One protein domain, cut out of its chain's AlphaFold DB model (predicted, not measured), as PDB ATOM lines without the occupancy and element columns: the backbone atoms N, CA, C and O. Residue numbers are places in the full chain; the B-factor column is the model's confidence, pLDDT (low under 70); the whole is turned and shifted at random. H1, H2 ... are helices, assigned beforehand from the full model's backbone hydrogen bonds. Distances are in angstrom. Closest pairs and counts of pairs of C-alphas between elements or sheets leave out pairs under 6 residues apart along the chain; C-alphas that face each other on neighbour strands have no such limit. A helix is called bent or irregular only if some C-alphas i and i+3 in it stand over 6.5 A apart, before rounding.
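This is residues 618 to 754 of the 754 residues of an uncharacterized protein of Metschnikowia bicuspidata var. bicuspidata NRRL YB-4993 (UniProt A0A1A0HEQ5). This is a rod of helices set lengthwise, in which the two long helices H3 and H4 run in opposite directions and the shorter ones lie in two lines along them: H1 then H2 on one side, H5 then H6 on the other. A long loop, residues 710 to 725, lies at one end of the rod. The printed part has 137 residues with six named helices, H1 to H6 in chain order, and no named strand; the class is all helix. The whole is only just loose, close to compact, with a radius of gyration of the C-alphas of 17.3 A, and spans 55 by 25 by 20 A.

H4, residues 682 to 709, is the hub and touches four helices. H3, residues 649 to 676, is near it, with 15 pairs of C-alphas within 10 A. H6, residues 740 to 752, touches H4 at a shallow tilt of 11 degrees, opposite ways, the closest C-alphas being those of Ala 692 and Ala 741, 4.7 A. H6 also touches H3, through residues 664 to 675 of H3 alone; C-alphas 664 and 740 are closest, 6.5 A. H5, residues 726 to 736, forms a helical hairpin with H4, closest at C-alphas 700 and 736, 5.4 A. H1, residues 621 to 631, touches H3, opposite ways at a shallow 18 degrees, closest at C-alphas 624 and 670, 4.8 A. H1 also touches H4, closest at C-alphas 631 and 695, 5.5 A. H1, H3, H4, H5 and H6 make a bundle, helices set lengthwise together. H2, residues 634 to 641, touches H4, closest at C-alphas 641 and 706, 5.5 A, and only just touches H3, with 3 pairs of C-alphas within 8 A, closest at C-alphas 640 and 656, 6.5 A. H1 and H6 are apart. In H1, H3 and H4 every O i to N i+4 pair is within hydrogen-bond range; in H2 3 of 4, in H5 4 of 7 and in H6 7 of 9 are.

H3 is 39.9 A long, from C-alpha 649 at (171.783, 123.669, 153.459), and H4 is 40.7 A, ending at C-alpha 709 at (174.671, 113.539, 158.963). H1 and H5 are each 15.9 A, H2 10.3 A and H6 16.3 A, ending at C-alpha 752 at (210.836, 130.129, 155.432). H5 and H6 are irregular: C-alphas 731 and 734 are 7.0 A apart, C-alphas 747 and 750 7.6 A.

The C-alphas farthest apart are those of Glu 719 and Arg 754, 57.4 A. The printed part has no cut and ends at the chain's last residue, 754. The link from H4 to H5 is long, 16 residues. Residues 679 and 754 have pLDDT under 70.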
ATOM      1  N   PHE A 618     196.510 140.485 171.239       89.06
ATOM      2  CA  PHE A 618     195.950 140.876 169.938       89.06
ATOM      3  C   PHE A 618     196.993 141.531 169.010       89.06
ATOM      4  O   PHE A 618     196.651 142.151 168.009       89.06
ATOM      5  N   CYS A 619     198.274 141.434 169.375       86.12
ATOM      6  CA  CYS A 619     199.421 141.896 168.594       86.12
ATOM      7  C   CYS A 619     200.697 141.120 168.980       86.12
ATOM      8  O   CYS A 619     200.806 140.568 170.081       86.12
ATOM      9  N   GLY A 620     201.697 141.135 168.102       87.00
ATOM     10  CA  GLY A 620     203.000 140.497 168.267       87.00
ATOM     11  C   GLY A 620     202.995 138.971 168.074       87.00
ATOM     12  O   GLY A 620     201.965 138.371 167.772       87.00
ATOM     13  N   PRO A 621     204.143 138.297 168.287       87.06
ATOM     14  CA  PRO A 621     204.277 136.851 168.058       87.06
ATOM     15  C   PRO A 621     203.315 135.977 168.883       87.06
ATOM     16  O   PRO A 621     202.946 134.887 168.457       87.06
ATOM     17  N   ALA A 622     202.864 136.457 170.047       91.50
ATOM     18  CA  ALA A 622     201.871 135.754 170.855       91.50
ATOM     19  C   ALA A 622     200.499 135.667 170.158       91.50
ATOM     20  O   ALA A 622     199.827 134.646 170.279       91.50
ATOM     21  N   PHE A 623     200.108 136.688 169.387       93.56
ATOM     22  CA  PHE A 623     198.811 136.746 168.709       93.56
ATOM     23  C   PHE A 623     198.682 135.687 167.605       93.56
ATOM     24  O   PHE A 623     197.681 134.971 167.562       93.56
ATOM     25  N   VAL A 624     199.710 135.497 166.765       94.25
ATOM     26  CA  VAL A 624     199.683 134.449 165.723       94.25
ATOM     27  C   VAL A 624     199.660 133.039 166.320       94.25
ATOM     28  O   VAL A 624     198.937 132.178 165.825       94.25
ATOM     29  N   LEU A 625     200.363 132.811 167.436       94.56
ATOM     30  CA  LEU A 625     200.336 131.530 168.149       94.56
ATOM     31  C   LEU A 625     198.990 131.269 168.845       94.56
ATOM     32  O   LEU A 625     198.531 130.130 168.867       94.56
ATOM     33  N   GLN A 626     198.345 132.298 169.401       95.38
ATOM     34  CA  GLN A 626     197.015 132.177 170.009       95.38
ATOM     35  C   GLN A 626     195.935 131.962 168.943       95.38
ATOM     36  O   GLN A 626     195.122 131.054 169.086       95.38
ATOM     37  N   THR A 627     195.981 132.695 167.830       96.00
ATOM     38  CA  THR A 627     195.048 132.509 166.705       96.00
ATOM     39  C   THR A 627     195.191 131.117 166.085       96.00
ATOM     40  O   THR A 627     194.193 130.431 165.895       96.00
ATOM     41  N   ALA A 628     196.421 130.624 165.887       96.56
ATOM     42  CA  ALA A 628     196.654 129.252 165.426       96.56
ATOM     43  C   ALA A 628     196.102 128.183 166.394       96.56
ATOM     44  O   ALA A 628     195.686 127.120 165.946       96.56
ATOM     45  N   ARG A 629     196.056 128.449 167.709       96.25
ATOM     46  CA  ARG A 629     195.407 127.557 168.689       96.25
ATOM     47  C   ARG A 629     193.882 127.609 168.613       96.25
ATOM     48  O   ARG A 629     193.264 126.565 168.768       96.25
ATOM     49  N   VAL A 630     193.290 128.776 168.349       97.19
ATOM     50  CA  VAL A 630     191.837 128.913 168.119       97.19
ATOM     51  C   VAL A 630     191.413 128.132 166.870       97.19
ATOM     52  O   VAL A 630     190.429 127.406 166.926       97.19
ATOM     53  N   LEU A 631     192.200 128.177 165.788       97.56
ATOM     54  CA  LEU A 631     191.952 127.374 164.581       97.56
ATOM     55  C   LEU A 631     192.052 125.851 164.804       97.56
ATOM     56  O   LEU A 631     191.472 125.085 164.039       97.56
ATOM     57  N   LEU A 632     192.785 125.405 165.829       97.62
ATOM     58  CA  LEU A 632     192.890 123.992 166.221       97.62
ATOM     59  C   LEU A 632     191.829 123.563 167.249       97.62
ATOM     60  O   LEU A 632     191.759 122.383 167.596       97.62
ATOM     61  N   ASP A 633     191.020 124.489 167.766       97.75
ATOM     62  CA  ASP A 633     189.970 124.179 168.728       97.75
ATOM     63  C   ASP A 633     188.728 123.668 167.990       97.75
ATOM     64  O   ASP A 633     188.007 124.432 167.352       97.75
ATOM     65  N   GLY A 634     188.446 122.366 168.096       96.94
ATOM     66  CA  GLY A 634     187.296 121.737 167.438       96.94
ATOM     67  C   GLY A 634     185.943 122.386 167.761       96.94
ATOM     68  O   GLY A 634     185.016 122.266 166.965       96.94
ATOM     69  N   ARG A 635     185.830 123.129 168.875       97.62
ATOM     70  CA  ARG A 635     184.623 123.895 169.236       97.62
ATOM     71  C   ARG A 635     184.310 125.019 168.245       97.62
ATOM     72  O   ARG A 635     183.147 125.388 168.123       97.62
ATOM     73  N   LEU A 636     185.312 125.527 167.522       97.38
ATOM     74  CA  LEU A 636     185.133 126.499 166.442       97.38
ATOM     75  C   LEU A 636     184.209 125.939 165.355       97.38
ATOM     76  O   LEU A 636     183.170 126.524 165.068       97.38
ATOM     77  N   TYR A 637     184.547 124.772 164.812       97.62
ATOM     78  CA  TYR A 637     183.796 124.137 163.725       97.62
ATOM     79  C   TYR A 637     182.506 123.479 164.228       97.62
ATOM     80  O   TYR A 637     181.447 123.642 163.623       97.62
ATOM     81  N   ARG A 638     182.572 122.801 165.382       97.19
ATOM     82  CA  ARG A 638     181.415 122.134 165.996       97.19
ATOM     83  C   ARG A 638     180.294 123.081 166.394       97.19
ATOM     84  O   ARG A 638     179.145 122.680 166.336       97.19
ATOM     85  N   SER A 639     180.593 124.347 166.691       96.44
ATOM     86  CA  SER A 639     179.542 125.346 166.933       96.44
ATOM     87  C   SER A 639     178.555 125.533 165.775       96.44
ATOM     88  O   SER A 639     177.441 125.983 166.013       96.44
ATOM     89  N   VAL A 640     178.955 125.191 164.543       96.38
ATOM     90  CA  VAL A 640     178.089 125.223 163.356       96.38
ATOM     91  C   VAL A 640     177.604 123.817 162.992       96.38
ATOM     92  O   VAL A 640     176.463 123.655 162.591       96.38
ATOM     93  N   VAL A 641     178.444 122.786 163.132       96.75
ATOM     94  CA  VAL A 641     178.064 121.399 162.786       96.75
ATOM     95  C   VAL A 641     177.026 120.817 163.748       96.75
ATOM     96  O   VAL A 641     176.112 120.124 163.311       96.75
ATOM     97  N   ASP A 642     177.132 121.125 165.040       95.50
ATOM     98  CA  ASP A 642     176.218 120.618 166.067       95.50
ATOM     99  C   ASP A 642     174.901 121.438 166.120       95.50
ATOM    100  O   ASP A 642     173.997 121.111 166.892       95.50
ATOM    101  N   ASP A 643     174.767 122.502 165.310       94.62
ATOM    102  CA  ASP A 643     173.557 123.328 165.240       94.62
ATOM    103  C   ASP A 643     172.483 122.663 164.363       94.62
ATOM    104  O   ASP A 643     172.519 122.647 163.127       94.62
ATOM    105  N   VAL A 644     171.481 122.103 165.038       92.50
ATOM    106  CA  VAL A 644     170.346 121.428 164.404       92.50
ATOM    107  C   VAL A 644     169.263 122.386 163.892       92.50
ATOM    108  O   VAL A 644     168.312 121.906 163.282       92.50
ATOM    109  N   THR A 645     169.379 123.702 164.120       93.62
ATOM    110  CA  THR A 645     168.310 124.685 163.850       93.62
ATOM    111  C   THR A 645     168.235 125.184 162.405       93.62
ATOM    112  O   THR A 645     167.250 125.832 162.045       93.62
ATOM    113  N   PHE A 646     169.223 124.876 161.556       95.56
ATOM    114  CA  PHE A 646     169.212 125.273 160.144       95.56
ATOM    115  C   PHE A 646     168.026 124.673 159.378       95.56
ATOM    116  O   PHE A 646     167.852 123.454 159.346       95.56
ATOM    117  N   GLY A 647     167.253 125.530 158.701       95.31
ATOM    118  CA  GLY A 647     166.111 125.111 157.883       95.31
ATOM    119  C   GLY A 647     166.511 124.499 156.539       95.31
ATOM    120  O   GLY A 647     165.773 123.680 155.995       95.31
ATOM    121  N   CYS A 648     167.682 124.860 156.008       95.62
ATOM    122  CA  CYS A 648     168.219 124.319 154.760       95.62
ATOM    123  C   CYS A 648     169.758 124.331 154.722       95.62
ATOM    124  O   CYS A 648     170.433 124.926 155.569       95.62
ATOM    125  N   VAL A 649     170.328 123.697 153.692       96.19
ATOM    126  CA  VAL A 649     171.783 123.669 153.459       96.19
ATOM    127  C   VAL A 649     172.367 125.051 153.147       96.19
ATOM    128  O   VAL A 649     173.493 125.326 153.550       96.19
ATOM    129  N   ASP A 650     171.606 125.950 152.512       95.75
ATOM    130  CA  ASP A 650     172.049 127.327 152.247       95.75
ATOM    131  C   ASP A 650     172.272 128.145 153.530       95.75
ATOM    132  O   ASP A 650     173.257 128.886 153.606       95.75
ATOM    133  N   ASP A 651     171.419 127.984 154.551       95.56
ATOM    134  CA  ASP A 651     171.575 128.653 155.851       95.56
ATOM    135  C   ASP A 651     172.850 128.172 156.557       95.56
ATOM    136  O   ASP A 651     173.688 128.982 156.971       95.56
ATOM    137  N   PHE A 652     173.047 126.848 156.608       96.62
ATOM    138  CA  PHE A 652     174.278 126.233 157.106       96.62
ATOM    139  C   PHE A 652     175.504 126.741 156.333       96.62
ATOM    140  O   PHE A 652     176.474 127.200 156.935       96.62
ATOM    141  N   ALA A 653     175.465 126.739 154.997       96.06
ATOM    142  CA  ALA A 653     176.575 127.184 154.160       96.06
ATOM    143  C   ALA A 653     176.839 128.698 154.277       96.06
ATOM    144  O   ALA A 653     177.973 129.150 154.094       96.06
ATOM    145  N   ALA A 654     175.824 129.514 154.569       94.75
ATOM    146  CA  ALA A 654     175.983 130.934 154.868       94.75
ATOM    147  C   ALA A 654     176.652 131.155 156.233       94.75
ATOM    148  O   ALA A 654     177.559 131.988 156.337       94.75
ATOM    149  N   GLN A 655     176.265 130.389 157.257       96.31
ATOM    150  CA  GLN A 655     176.872 130.468 158.586       96.31
ATOM    151  C   GLN A 655     178.295 129.892 158.606       96.31
ATOM    152  O   GLN A 655     179.203 130.529 159.139       96.31
ATOM    153  N   TRP A 656     178.535 128.761 157.941       97.44
ATOM    154  CA  TRP A 656     179.864 128.171 157.784       97.44
ATOM    155  C   TRP A 656     180.837 129.144 157.111       97.44
ATOM    156  O   TRP A 656     181.890 129.450 157.670       97.44
ATOM    157  N   ARG A 657     180.454 129.724 155.960       96.69
ATOM    158  CA  ARG A 657     181.262 130.753 155.278       96.69
ATOM    159  C   ARG A 657     181.535 131.960 156.172       96.69
ATOM    160  O   ARG A 657     182.645 132.481 156.140       96.69
ATOM    161  N   ARG A 658     180.567 132.389 156.993       96.25
ATOM    162  CA  ARG A 658     180.750 133.489 157.953       96.25
ATOM    163  C   ARG A 658     181.814 133.158 159.001       96.25
ATOM    164  O   ARG A 658     182.695 133.984 159.226       96.25
ATOM    165  N   VAL A 659     181.760 131.975 159.617       97.12
ATOM    166  CA  VAL A 659     182.767 131.555 160.608       97.12
ATOM    167  C   VAL A 659     184.144 131.413 159.954       97.12
ATOM    168  O   VAL A 659     185.116 131.955 160.479       97.12
ATOM    169  N   MET A 660     184.228 130.766 158.784       97.50
ATOM    170  CA  MET A 660     185.502 130.565 158.082       97.50
ATOM    171  C   MET A 660     186.134 131.889 157.642       97.50
ATOM    172  O   MET A 660     187.310 132.104 157.915       97.50
ATOM    173  N   ALA A 661     185.368 132.814 157.055       96.25
ATOM    174  CA  ALA A 661     185.885 134.109 156.612       96.25
ATOM    175  C   ALA A 661     186.394 134.980 157.776       96.25
ATOM    176  O   ALA A 661     187.438 135.622 157.663       96.25
ATOM    177  N   VAL A 662     185.710 134.980 158.930       96.62
ATOM    178  CA  VAL A 662     186.181 135.710 160.123       96.62
ATOM    179  C   VAL A 662     187.439 135.058 160.710       96.62
ATOM    180  O   VAL A 662     188.369 135.769 161.098       96.62
ATOM    181  N   ALA A 663     187.506 133.724 160.737       97.38
ATOM    182  CA  ALA A 663     188.686 132.985 161.179       97.38
ATOM    183  C   ALA A 663     189.895 133.203 160.243       97.38
ATOM    184  O   ALA A 663     191.006 133.447 160.718       97.38
ATOM    185  N   GLU A 664     189.680 133.182 158.924       96.75
ATOM    186  CA  GLU A 664     190.700 133.440 157.900       96.75
ATOM    187  C   GLU A 664     191.202 134.882 157.979       96.75
ATOM    188  O   GLU A 664     192.413 135.107 158.004       96.75
ATOM    189  N   TRP A 665     190.295 135.857 158.103       96.00
ATOM    190  CA  TRP A 665     190.654 137.263 158.276       96.00
ATOM    191  C   TRP A 665     191.505 137.477 159.536       96.00
ATOM    192  O   TRP A 665     192.570 138.097 159.467       96.00
ATOM    193  N   LEU A 666     191.092 136.911 160.679       95.69
ATOM    194  CA  LEU A 666     191.823 137.031 161.943       95.69
ATOM    195  C   LEU A 666     193.219 136.397 161.844       95.69
ATOM    196  O   LEU A 666     194.205 136.974 162.310       95.69
ATOM    197  N   PHE A 667     193.324 135.238 161.189       96.94
ATOM    198  CA  PHE A 667     194.594 134.557 160.966       96.94
ATOM    199  C   PHE A 667     195.501 135.312 159.986       96.94
ATOM    200  O   PHE A 667     196.686 135.493 160.268       96.94
ATOM    201  N   GLY A 668     194.954 135.839 158.889       95.06
ATOM    202  CA  GLY A 668     195.661 136.702 157.944       95.06
ATOM    203  C   GLY A 668     196.223 137.956 158.611       95.06
ATOM    204  O   GLY A 668     197.407 138.262 158.449       95.06
ATOM    205  N   ARG A 669     195.416 138.629 159.441       92.94
ATOM    206  CA  ARG A 669     195.833 139.797 160.228       92.94
ATOM    207  C   ARG A 669     196.940 139.456 161.230       92.94
ATOM    208  O   ARG A 669     197.880 140.241 161.382       92.94
ATOM    209  N   ALA A 670     196.871 138.291 161.878       93.31
ATOM    210  CA  ALA A 670     197.901 137.810 162.799       93.31
ATOM    211  C   ALA A 670     199.213 137.423 162.091       93.31
ATOM    212  O   ALA A 670     200.299 137.695 162.606       93.31
ATOM    213  N   LEU A 671     199.134 136.836 160.890       93.50
ATOM    214  CA  LEU A 671     200.291 136.553 160.037       93.50
ATOM    215  C   LEU A 671     200.986 137.842 159.580       93.50
ATOM    216  O   LEU A 671     202.212 137.921 159.628       93.50
ATOM    217  N   GLU A 672     200.230 138.866 159.182       90.81
ATOM    218  CA  GLU A 672     200.783 140.185 158.844       90.81
ATOM    219  C   GLU A 672     201.485 140.836 160.036       90.81
ATOM    220  O   GLU A 672     202.608 141.323 159.899       90.81
ATOM    221  N   ASP A 673     200.879 140.776 161.223       86.88
ATOM    222  CA  ASP A 673     201.487 141.288 162.452       86.88
ATOM    223  C   ASP A 673     202.799 140.558 162.780       86.88
ATOM    224  O   ASP A 673     203.811 141.181 163.105       86.88
ATOM    225  N   ALA A 674     202.826 139.235 162.596       88.38
ATOM    226  CA  ALA A 674     204.038 138.440 162.742       88.38
ATOM    227  C   ALA A 674     205.110 138.807 161.699       88.38
ATOM    228  O   ALA A 674     206.293 138.821 162.045       88.38
ATOM    229  N   VAL A 675     204.728 139.113 160.451       88.62
ATOM    230  CA  VAL A 675     205.627 139.497 159.342       88.62
ATOM    231  C   VAL A 675     206.234 140.891 159.535       88.62
ATOM    232  O   VAL A 675     207.431 141.056 159.277       88.62
ATOM    233  N   HIS A 676     205.458 141.862 160.019       85.75
ATOM    234  CA  HIS A 676     205.915 143.238 160.260       85.75
ATOM    235  C   HIS A 676     206.555 143.448 161.642       85.75
ATOM    236  O   HIS A 676     207.402 144.329 161.799       85.75
ATOM    237  N   GLY A 677     206.179 142.643 162.637       82.50
ATOM    238  CA  GLY A 677     206.737 142.685 163.985       82.50
ATOM    239  C   GLY A 677     208.149 142.101 164.097       82.50
ATOM    240  O   GLY A 677     208.781 141.702 163.113       82.50
ATOM    241  N   LYS A 678     208.646 142.010 165.342       77.06
ATOM    242  CA  LYS A 678     209.904 141.304 165.653       77.06
ATOM    243  C   LYS A 678     209.880 139.904 165.018       77.06
ATOM    244  O   LYS A 678     208.827 139.264 165.059       77.06
ATOM    245  N   PRO A 679     211.001 139.416 164.455       67.12
ATOM    246  CA  PRO A 679     211.033 138.103 163.832       67.12
ATOM    247  C   PRO A 679     210.594 137.042 164.843       67.12
ATOM    248  O   PRO A 679     211.211 136.892 165.898       67.12
ATOM    249  N   ALA A 680     209.510 136.338 164.518       71.81
ATOM    250  CA  ALA A 680     209.139 135.112 165.209       71.81
ATOM    251  C   ALA A 680     210.259 134.081 165.004       71.81
ATOM    252  O   ALA A 680     210.974 134.141 163.996       71.81
ATOM    253  N   ALA A 681     210.429 133.142 165.933       79.88
ATOM    254  CA  ALA A 681     211.418 132.094 165.744       79.88
ATOM    255  C   ALA A 681     211.055 131.255 164.505       79.88
ATOM    256  O   ALA A 681     209.880 131.086 164.163       79.88
ATOM    257  N   GLN A 682     212.055 130.679 163.838       80.56
ATOM    258  CA  GLN A 682     211.814 129.774 162.707       80.56
ATOM    259  C   GLN A 682     210.914 128.593 163.129       80.56
ATOM    260  O   GLN A 682     210.018 128.194 162.385       80.56
ATOM    261  N   ALA A 683     211.080 128.117 164.370       78.62
ATOM    262  CA  ALA A 683     210.216 127.124 165.005       78.62
ATOM    263  C   ALA A 683     208.742 127.567 165.102       78.62
ATOM    264  O   ALA A 683     207.855 126.764 164.816       78.62
ATOM    265  N   ASP A 684     208.471 128.839 165.426       88.88
ATOM    266  CA  ASP A 684     207.108 129.386 165.478       88.88
ATOM    267  C   ASP A 684     206.471 129.381 164.084       88.88
ATOM    268  O   ASP A 684     205.312 129.007 163.926       88.88
ATOM    269  N   CYS A 685     207.238 129.741 163.048       88.69
ATOM    270  CA  CYS A 685     206.753 129.758 161.665       88.69
ATOM    271  C   CYS A 685     206.387 128.343 161.180       88.69
ATOM    272  O   CYS A 685     205.333 128.149 160.574       88.69
ATOM    273  N   VAL A 686     207.219 127.342 161.495       91.06
ATOM    274  CA  VAL A 686     206.939 125.924 161.200       91.06
ATOM    275  C   VAL A 686     205.718 125.426 161.980       91.06
ATOM    276  O   VAL A 686     204.860 124.753 161.406       91.06
ATOM    277  N   PHE A 687     205.596 125.786 163.263       92.69
ATOM    278  CA  PHE A 687     204.425 125.457 164.078       92.69
ATOM    279  C   PHE A 687     203.137 126.063 163.505       92.69
ATOM    280  O   PHE A 687     202.137 125.354 163.394       92.69
ATOM    281  N   VAL A 688     203.157 127.333 163.092       94.25
ATOM    282  CA  VAL A 688     201.996 128.029 162.514       94.25
ATOM    283  C   VAL A 688     201.555 127.383 161.198       94.25
ATOM    284  O   VAL A 688     200.374 127.084 161.054       94.25
ATOM    285  N   VAL A 689     202.476 127.077 160.274       95.38
ATOM    286  CA  VAL A 689     202.129 126.397 159.006       95.38
ATOM    287  C   VAL A 689     201.584 124.985 159.246       95.38
ATOM    288  O   VAL A 689     200.617 124.584 158.597       95.38
ATOM    289  N   LYS A 690     202.160 124.229 160.193       96.56
ATOM    290  CA  LYS A 690     201.637 122.905 160.565       96.56
ATOM    291  C   LYS A 690     200.237 123.005 161.180       96.56
ATOM    292  O   LYS A 690     199.365 122.223 160.818       96.56
ATOM    293  N   SER A 691     200.026 123.969 162.074       96.25
ATOM    294  CA  SER A 691     198.738 124.201 162.740       96.25
ATOM    295  C   SER A 691     197.654 124.593 161.741       96.25
ATOM    296  O   SER A 691     196.569 124.033 161.781       96.25
ATOM    297  N   ALA A 692     197.974 125.482 160.797       97.38
ATOM    298  CA  ALA A 692     197.064 125.898 159.734       97.38
ATOM    299  C   ALA A 692     196.612 124.718 158.856       97.38
ATOM    300  O   ALA A 692     195.425 124.564 158.604       97.38
ATOM    301  N   ARG A 693     197.534 123.817 158.483       97.69
ATOM    302  CA  ARG A 693     197.182 122.586 157.758       97.69
ATOM    303  C   ARG A 693     196.260 121.670 158.569       97.69
ATOM    304  O   ARG A 693     195.295 121.154 158.021       97.69
ATOM    305  N   CYS A 694     196.551 121.454 159.851       97.88
ATOM    306  CA  CYS A 694     195.684 120.634 160.697       97.88
ATOM    307  C   CYS A 694     194.311 121.292 160.934       97.88
ATOM    308  O   CYS A 694     193.333 120.576 161.118       97.88
ATOM    309  N   ALA A 695     194.225 122.625 160.893       97.69
ATOM    310  CA  ALA A 695     192.960 123.355 160.915       97.69
ATOM    311  C   ALA A 695     192.155 123.159 159.620       97.69
ATOM    312  O   ALA A 695     190.969 122.867 159.712       97.69
ATOM    313  N   ASP A 696     192.783 123.221 158.436       98.00
ATOM    314  CA  ASP A 696     192.114 122.902 157.161       98.00
ATOM    315  C   ASP A 696     191.582 121.455 157.151       98.00
ATOM    316  O   ASP A 696     190.439 121.210 156.768       98.00
ATOM    317  N   GLU A 697     192.395 120.494 157.611       97.31
ATOM    318  CA  GLU A 697     192.019 119.075 157.724       97.31
ATOM    319  C   GLU A 697     190.843 118.872 158.706       97.31
ATOM    320  O   GLU A 697     189.914 118.119 158.410       97.31
ATOM    321  N   LEU A 698     190.843 119.574 159.847       97.62
ATOM    322  CA  LEU A 698     189.775 119.524 160.853       97.62
ATOM    323  C   LEU A 698     188.476 120.183 160.361       97.62
ATOM    324  O   LEU A 698     187.400 119.615 160.544       97.62
ATOM    325  N   ALA A 699     188.571 121.344 159.714       97.50
ATOM    326  CA  ALA A 699     187.433 122.070 159.159       97.50
ATOM    327  C   ALA A 699     186.732 121.255 158.061       97.50
ATOM    328  O   ALA A 699     185.516 121.070 158.110       97.50
ATOM    329  N   ALA A 700     187.504 120.699 157.121       96.75
ATOM    330  CA  ALA A 700     186.981 119.859 156.048       96.75
ATOM    331  C   ALA A 700     186.322 118.573 156.579       96.75
ATOM    332  O   ALA A 700     185.277 118.167 156.067       96.75
ATOM    333  N   ALA A 701     186.890 117.955 157.622       97.56
ATOM    334  CA  ALA A 701     186.291 116.795 158.280       97.56
ATOM    335  C   ALA A 701     184.946 117.142 158.941       97.56
ATOM    336  O   ALA A 701     183.964 116.449 158.698       97.56
ATOM    337  N   CYS A 702     184.881 118.240 159.702       97.62
ATOM    338  CA  CYS A 702     183.651 118.701 160.358       97.62
ATOM    339  C   CYS A 702     182.553 119.062 159.336       97.62
ATOM    340  O   CYS A 702     181.393 118.696 159.506       97.62
ATOM    341  N   TYR A 703     182.908 119.734 158.236       97.31
ATOM    342  CA  TYR A 703     181.958 120.071 157.172       97.31
ATOM    343  C   TYR A 703     181.409 118.824 156.459       97.31
ATOM    344  O   TYR A 703     180.213 118.736 156.182       97.31
ATOM    345  N   ALA A 704     182.268 117.834 156.190       96.69
ATOM    346  CA  ALA A 704     181.839 116.555 155.628       96.69
ATOM    347  C   ALA A 704     180.954 115.765 156.610       96.69
ATOM    348  O   ALA A 704     179.938 115.223 156.188       96.69
ATOM    349  N   GLU A 705     181.295 115.746 157.904       95.94
ATOM    350  CA  GLU A 705     180.486 115.143 158.977       95.94
ATOM    351  C   GLU A 705     179.067 115.735 158.998       95.94
ATOM    352  O   GLU A 705     178.099 114.975 159.012       95.94
ATOM    353  N   TYR A 706     178.921 117.063 158.876       96.00
ATOM    354  CA  TYR A 706     177.605 117.701 158.772       96.00
ATOM    355  C   TYR A 706     176.804 117.216 157.559       96.00
ATOM    356  O   TYR A 706     175.666 116.778 157.718       96.00
ATOM    357  N   LEU A 707     177.378 117.267 156.350       96.06
ATOM    358  CA  LEU A 707     176.658 116.879 155.130       96.06
ATOM    359  C   LEU A 707     176.218 115.409 155.158       96.06
ATOM    360  O   LEU A 707     175.080 115.107 154.813       96.06
ATOM    361  N   GLU A 708     177.093 114.507 155.606       95.38
ATOM    362  CA  GLU A 708     176.781 113.078 155.719       95.38
ATOM    363  C   GLU A 708     175.748 112.820 156.843       95.38
ATOM    364  O   GLU A 708     174.907 111.936 156.702       95.38
ATOM    365  N   SER A 709     175.712 113.632 157.914       93.44
ATOM    366  CA  SER A 709     174.671 113.539 158.963       93.44
ATOM    367  C   SER A 709     173.258 113.889 158.474       93.44
ATOM    368  O   SER A 709     172.277 113.443 159.071       93.44
ATOM    369  N   ARG A 710     173.150 114.662 157.383       93.94
ATOM    370  CA  ARG A 710     171.889 115.045 156.725       93.94
ATOM    371  C   ARG A 710     171.507 114.120 155.562       93.94
ATOM    372  O   ARG A 710     170.518 114.395 154.888       93.94
ATOM    373  N   TYR A 711     172.263 113.053 155.303       94.50
ATOM    374  CA  TYR A 711     171.970 112.125 154.211       94.50
ATOM    375  C   TYR A 711     170.639 111.386 154.427       94.50
ATOM    376  O   TYR A 711     170.397 110.864 155.509       94.50
ATOM    377  N   GLU A 712     169.791 111.319 153.398       87.56
ATOM    378  CA  GLU A 712     168.407 110.818 153.488       87.56
ATOM    379  C   GLU A 712     168.235 109.403 154.086       87.56
ATOM    380  O   GLU A 712     167.246 109.171 154.776       87.56
ATOM    381  N   ASP A 713     169.206 108.493 153.918       84.31
ATOM    382  CA  ASP A 713     169.180 107.141 154.519       84.31
ATOM    383  C   ASP A 713     169.751 107.084 155.962       84.31
ATOM    384  O   ASP A 713     170.087 106.009 156.463       84.31
ATOM    385  N   SER A 714     169.950 108.222 156.634       85.62
ATOM    386  CA  SER A 714     170.525 108.282 157.986       85.62
ATOM    387  C   SER A 714     169.466 108.056 159.074       85.62
ATOM    388  O   SER A 714     168.617 108.914 159.321       85.62
ATOM    389  N   ASP A 715     169.593 106.946 159.815       85.00
ATOM    390  CA  ASP A 715     168.737 106.553 160.956       85.00
ATOM    391  C   ASP A 715     168.649 107.596 162.103       85.00
ATOM    392  O   ASP A 715     167.903 107.407 163.064       85.00
ATOM    393  N   LEU A 716     169.453 108.665 162.059       82.25
ATOM    394  CA  LEU A 716     169.629 109.644 163.140       82.25
ATOM    395  C   LEU A 716     169.032 111.031 162.843       82.25
ATOM    396  O   LEU A 716     169.208 111.947 163.650       82.25
ATOM    397  N   ILE A 717     168.349 111.216 161.710       79.31
ATOM    398  CA  ILE A 717     167.783 112.518 161.335       79.31
ATOM    399  C   ILE A 717     166.528 112.826 162.177       79.31
ATOM    400  O   ILE A 717     165.583 112.037 162.178       79.31
ATOM    401  N   PRO A 718     166.470 113.975 162.886       84.25
ATOM    402  CA  PRO A 718     165.247 114.419 163.554       84.25
ATOM    403  C   PRO A 718     164.119 114.643 162.539       84.25
ATOM    404  O   PRO A 718     164.362 115.251 161.502       84.25
ATOM    405  N   GLU A 719     162.878 114.263 162.865       85.06
ATOM    406  CA  GLU A 719     161.710 114.364 161.958       85.06
ATOM    407  C   GLU A 719     161.464 115.773 161.372       85.06
ATOM    408  O   GLU A 719     160.773 115.920 160.367       85.06
ATOM    409  N   THR A 720     162.010 116.819 162.000       84.56
ATOM    410  CA  THR A 720     161.878 118.226 161.587       84.56
ATOM    411  C   THR A 720     163.070 118.769 160.793       84.56
ATOM    412  O   THR A 720     163.076 119.951 160.458       84.56
ATOM    413  N   ALA A 721     164.111 117.971 160.554       88.81
ATOM    414  CA  ALA A 721     165.313 118.403 159.848       88.81
ATOM    415  C   ALA A 721     165.209 118.174 158.334       88.81
ATOM    416  O   ALA A 721     164.582 117.221 157.877       88.81
ATOM    417  N   PHE A 722     165.880 119.022 157.551       93.38
ATOM    418  CA  PHE A 722     166.027 118.789 156.117       93.38
ATOM    419  C   PHE A 722     166.978 117.613 155.842       93.38
ATOM    420  O   PHE A 722     167.969 117.412 156.552       93.38
ATOM    421  N   THR A 723     166.686 116.870 154.777       95.06
ATOM    422  CA  THR A 723     167.536 115.806 154.233       95.06
ATOM    423  C   THR A 723     168.295 116.296 153.000       95.06
ATOM    424  O   THR A 723     167.898 117.270 152.360       95.06
ATOM    425  N   LEU A 724     169.377 115.606 152.648       95.75
ATOM    426  CA  LEU A 724     170.130 115.797 151.411       95.75
ATOM    427  C   LEU A 724     170.279 114.466 150.679       95.75
ATOM    428  O   LEU A 724     170.616 113.445 151.283       95.75
ATOM    429  N   THR A 725     170.106 114.500 149.362       96.75
ATOM    430  CA  THR A 725     170.452 113.376 148.492       96.75
ATOM    431  C   THR A 725     171.967 113.228 148.359       96.75
ATOM    432  O   THR A 725     172.739 114.176 148.557       96.75
ATOM    433  N   ARG A 726     172.433 112.049 147.923       96.94
ATOM    434  CA  ARG A 726     173.871 111.830 147.669       96.94
ATOM    435  C   ARG A 726     174.443 112.809 146.636       96.94
ATOM    436  O   ARG A 726     175.596 113.218 146.755       96.94
ATOM    437  N   ALA A 727     173.647 113.189 145.635       96.88
ATOM    438  CA  ALA A 727     174.061 114.125 144.594       96.88
ATOM    439  C   ALA A 727     174.296 115.538 145.154       96.88
ATOM    440  O   ALA A 727     175.300 116.168 144.824       96.88
ATOM    441  N   GLU A 728     173.420 116.007 146.046       96.44
ATOM    442  CA  GLU A 728     173.569 117.306 146.708       96.44
ATOM    443  C   GLU A 728     174.772 117.317 147.657       96.44
ATOM    444  O   GLU A 728     175.528 118.286 147.666       96.44
ATOM    445  N   ILE A 729     175.025 116.229 148.395       96.88
ATOM    446  CA  ILE A 729     176.223 116.107 149.244       96.88
ATOM    447  C   ILE A 729     177.503 116.282 148.415       96.88
ATOM    448  O   ILE A 729     178.371 117.070 148.794       96.88
ATOM    449  N   GLU A 730     177.626 115.613 147.262       96.44
ATOM    450  CA  GLU A 730     178.804 115.777 146.395       96.44
ATOM    451  C   GLU A 730     178.865 117.155 145.710       96.44
ATOM    452  O   GLU A 730     179.960 117.670 145.479       96.44
ATOM    453  N   GLN A 731     177.722 117.802 145.444       96.69
ATOM    454  CA  GLN A 731     177.669 119.192 144.975       96.69
ATOM    455  C   GLN A 731     178.168 120.184 146.041       96.69
ATOM    456  O   GLN A 731     178.866 121.143 145.703       96.69
ATOM    457  N   TRP A 732     177.831 119.968 147.314       95.12
ATOM    458  CA  TRP A 732     178.181 120.868 148.418       95.12
ATOM    459  C   TRP A 732     179.558 120.593 149.035       95.12
ATOM    460  O   TRP A 732     180.147 121.515 149.605       95.12
ATOM    461  N   ARG A 733     180.110 119.377 148.895       95.12
ATOM    462  CA  ARG A 733     181.429 118.980 149.434       95.12
ATOM    463  C   ARG A 733     182.570 119.967 149.100       95.12
ATOM    464  O   ARG A 733     183.333 120.281 150.015       95.12
ATOM    465  N   PRO A 734     182.704 120.520 147.873       95.38
ATOM    466  CA  PRO A 734     183.772 121.469 147.543       95.38
ATOM    467  C   PRO A 734     183.704 122.804 148.297       95.38
ATOM    468  O   PRO A 734     184.724 123.478 148.416       95.38
ATOM    469  N   ALA A 735     182.538 123.198 148.822       92.00
ATOM    470  CA  ALA A 735     182.387 124.452 149.566       92.00
ATOM    471  C   ALA A 735     182.955 124.391 151.003       92.00
ATOM    472  O   ALA A 735     183.100 125.430 151.641       92.00
ATOM    473  N   GLY A 736     183.324 123.199 151.492       89.31
ATOM    474  CA  GLY A 736     184.006 123.007 152.778       89.31
ATOM    475  C   GLY A 736     185.524 123.232 152.751       89.31
ATOM    476  O   GLY A 736     186.177 123.096 153.785       89.31
ATOM    477  N   VAL A 737     186.111 123.533 151.585       90.12
ATOM    478  CA  VAL A 737     187.562 123.729 151.441       90.12
ATOM    479  C   VAL A 737     188.006 125.020 152.134       90.12
ATOM    480  O   VAL A 737     187.494 126.098 151.846       90.12
ATOM    481  N   CYS A 738     188.997 124.897 153.017       91.19
ATOM    482  CA  CYS A 738     189.619 126.003 153.745       91.19
ATOM    483  C   CYS A 738     191.017 126.333 153.184       91.19
ATOM    484  O   CYS A 738     191.614 125.542 152.451       91.19
ATOM    485  N   THR A 739     191.514 127.531 153.495       94.69
ATOM    486  CA  THR A 739     192.700 128.155 152.879       94.69
ATOM    487  C   THR A 739     193.815 128.481 153.881       94.69
ATOM    488  O   THR A 739     194.799 129.133 153.511       94.69
ATOM    489  N   PHE A 740     193.716 128.051 155.146       97.12
ATOM    490  CA  PHE A 740     194.615 128.501 156.213       97.12
ATOM    491  C   PHE A 740     196.079 128.154 155.907       97.12
ATOM    492  O   PHE A 740     196.967 129.000 156.062       97.12
ATOM    493  N   ALA A 741     196.368 126.932 155.447       96.06
ATOM    494  CA  ALA A 741     197.725 126.509 155.111       96.06
ATOM    495  C   ALA A 741     198.314 127.306 153.944       96.06
ATOM    496  O   ALA A 741     199.501 127.641 153.978       96.06
ATOM    497  N   ASP A 742     197.514 127.634 152.931       95.94
ATOM    498  CA  ASP A 742     197.970 128.403 151.771       95.94
ATOM    499  C   ASP A 742     198.193 129.875 152.116       95.94
ATOM    500  O   ASP A 742     199.223 130.440 151.738       95.94
ATOM    501  N   LEU A 743     197.327 130.466 152.943       95.50
ATOM    502  CA  LEU A 743     197.521 131.804 153.495       95.50
ATOM    503  C   LEU A 743     198.803 131.886 154.345       95.50
ATOM    504  O   LEU A 743     199.607 132.810 154.174       95.50
ATOM    505  N   ALA A 744     199.049 130.889 155.204       95.69
ATOM    506  CA  ALA A 744     200.268 130.794 156.007       95.69
ATOM    507  C   ALA A 744     201.525 130.631 155.137       95.69
ATOM    508  O   ALA A 744     202.502 131.360 155.332       95.69
ATOM    509  N   ARG A 745     201.506 129.723 154.148       94.69
ATOM    510  CA  ARG A 745     202.607 129.535 153.183       94.69
ATOM    511  C   ARG A 745     202.900 130.825 152.426       94.69
ATOM    512  O   ARG A 745     204.059 131.220 152.343       94.69
ATOM    513  N   PHE A 746     201.871 131.496 151.909       95.38
ATOM    514  CA  PHE A 746     202.012 132.734 151.149       95.38
ATOM    515  C   PHE A 746     202.668 133.837 151.991       95.38
ATOM    516  O   PHE A 746     203.739 134.329 151.624       95.38
ATOM    517  N   LYS A 747     202.090 134.168 153.156       93.69
ATOM    518  CA  LYS A 747     202.572 135.256 154.028       93.69
ATOM    519  C   LYS A 747     203.946 134.964 154.656       93.69
ATOM    520  O   LYS A 747     204.723 135.895 154.850       93.69
ATOM    521  N   LEU A 748     204.273 133.701 154.958       92.44
ATOM    522  CA  LEU A 748     205.537 133.318 155.613       92.44
ATOM    523  C   LEU A 748     206.642 132.850 154.650       92.44
ATOM    524  O   LEU A 748     207.781 132.680 155.088       92.44
ATOM    525  N   SER A 749     206.357 132.686 153.354       91.06
ATOM    526  CA  SER A 749     207.302 132.216 152.323       91.06
ATOM    527  C   SER A 749     208.687 132.879 152.401       91.06
ATOM    528  O   SER A 749     209.700 132.194 152.543       91.06
ATOM    529  N   GLY A 750     208.738 134.215 152.417       83.00
ATOM    530  CA  GLY A 750     209.982 134.994 152.491       83.00
ATOM    531  C   GLY A 750     210.747 134.907 153.823       83.00
ATOM    532  O   GLY A 750     211.870 135.410 153.904       83.00
ATOM    533  N   ARG A 751     210.161 134.290 154.862       79.81
ATOM    534  CA  ARG A 751     210.832 133.931 156.126       79.81
ATOM    535  C   ARG A 751     211.232 132.456 156.189       79.81
ATOM    536  O   ARG A 751     212.216 132.154 156.840       79.81
ATOM    537  N   LEU A 752     210.507 131.561 155.514       78.75
ATOM    538  CA  LEU A 752     210.836 130.129 155.432       78.75
ATOM    539  C   LEU A 752     212.003 129.833 154.472       78.75
ATOM    540  O   LEU A 752     212.642 128.795 154.593       78.75
ATOM    541  N   GLN A 753     212.276 130.738 153.527       80.25
ATOM    542  CA  GLN A 753     213.427 130.674 152.613       80.25
ATOM    543  C   GLN A 753     214.740 131.222 153.213       80.25
ATOM    544  O   GLN A 753     215.756 131.227 152.520       80.25
ATOM    545  N   ARG A 754     214.715 131.730 154.453       64.94
ATOM    546  CA  ARG A 754     215.868 132.291 155.174       64.94
ATOM    547  C   ARG A 754     216.240 131.416 156.367       64.94
ATOM    548  O   ARG A 754     217.447 131.409 156.679       64.94
TER     549      ARG A 754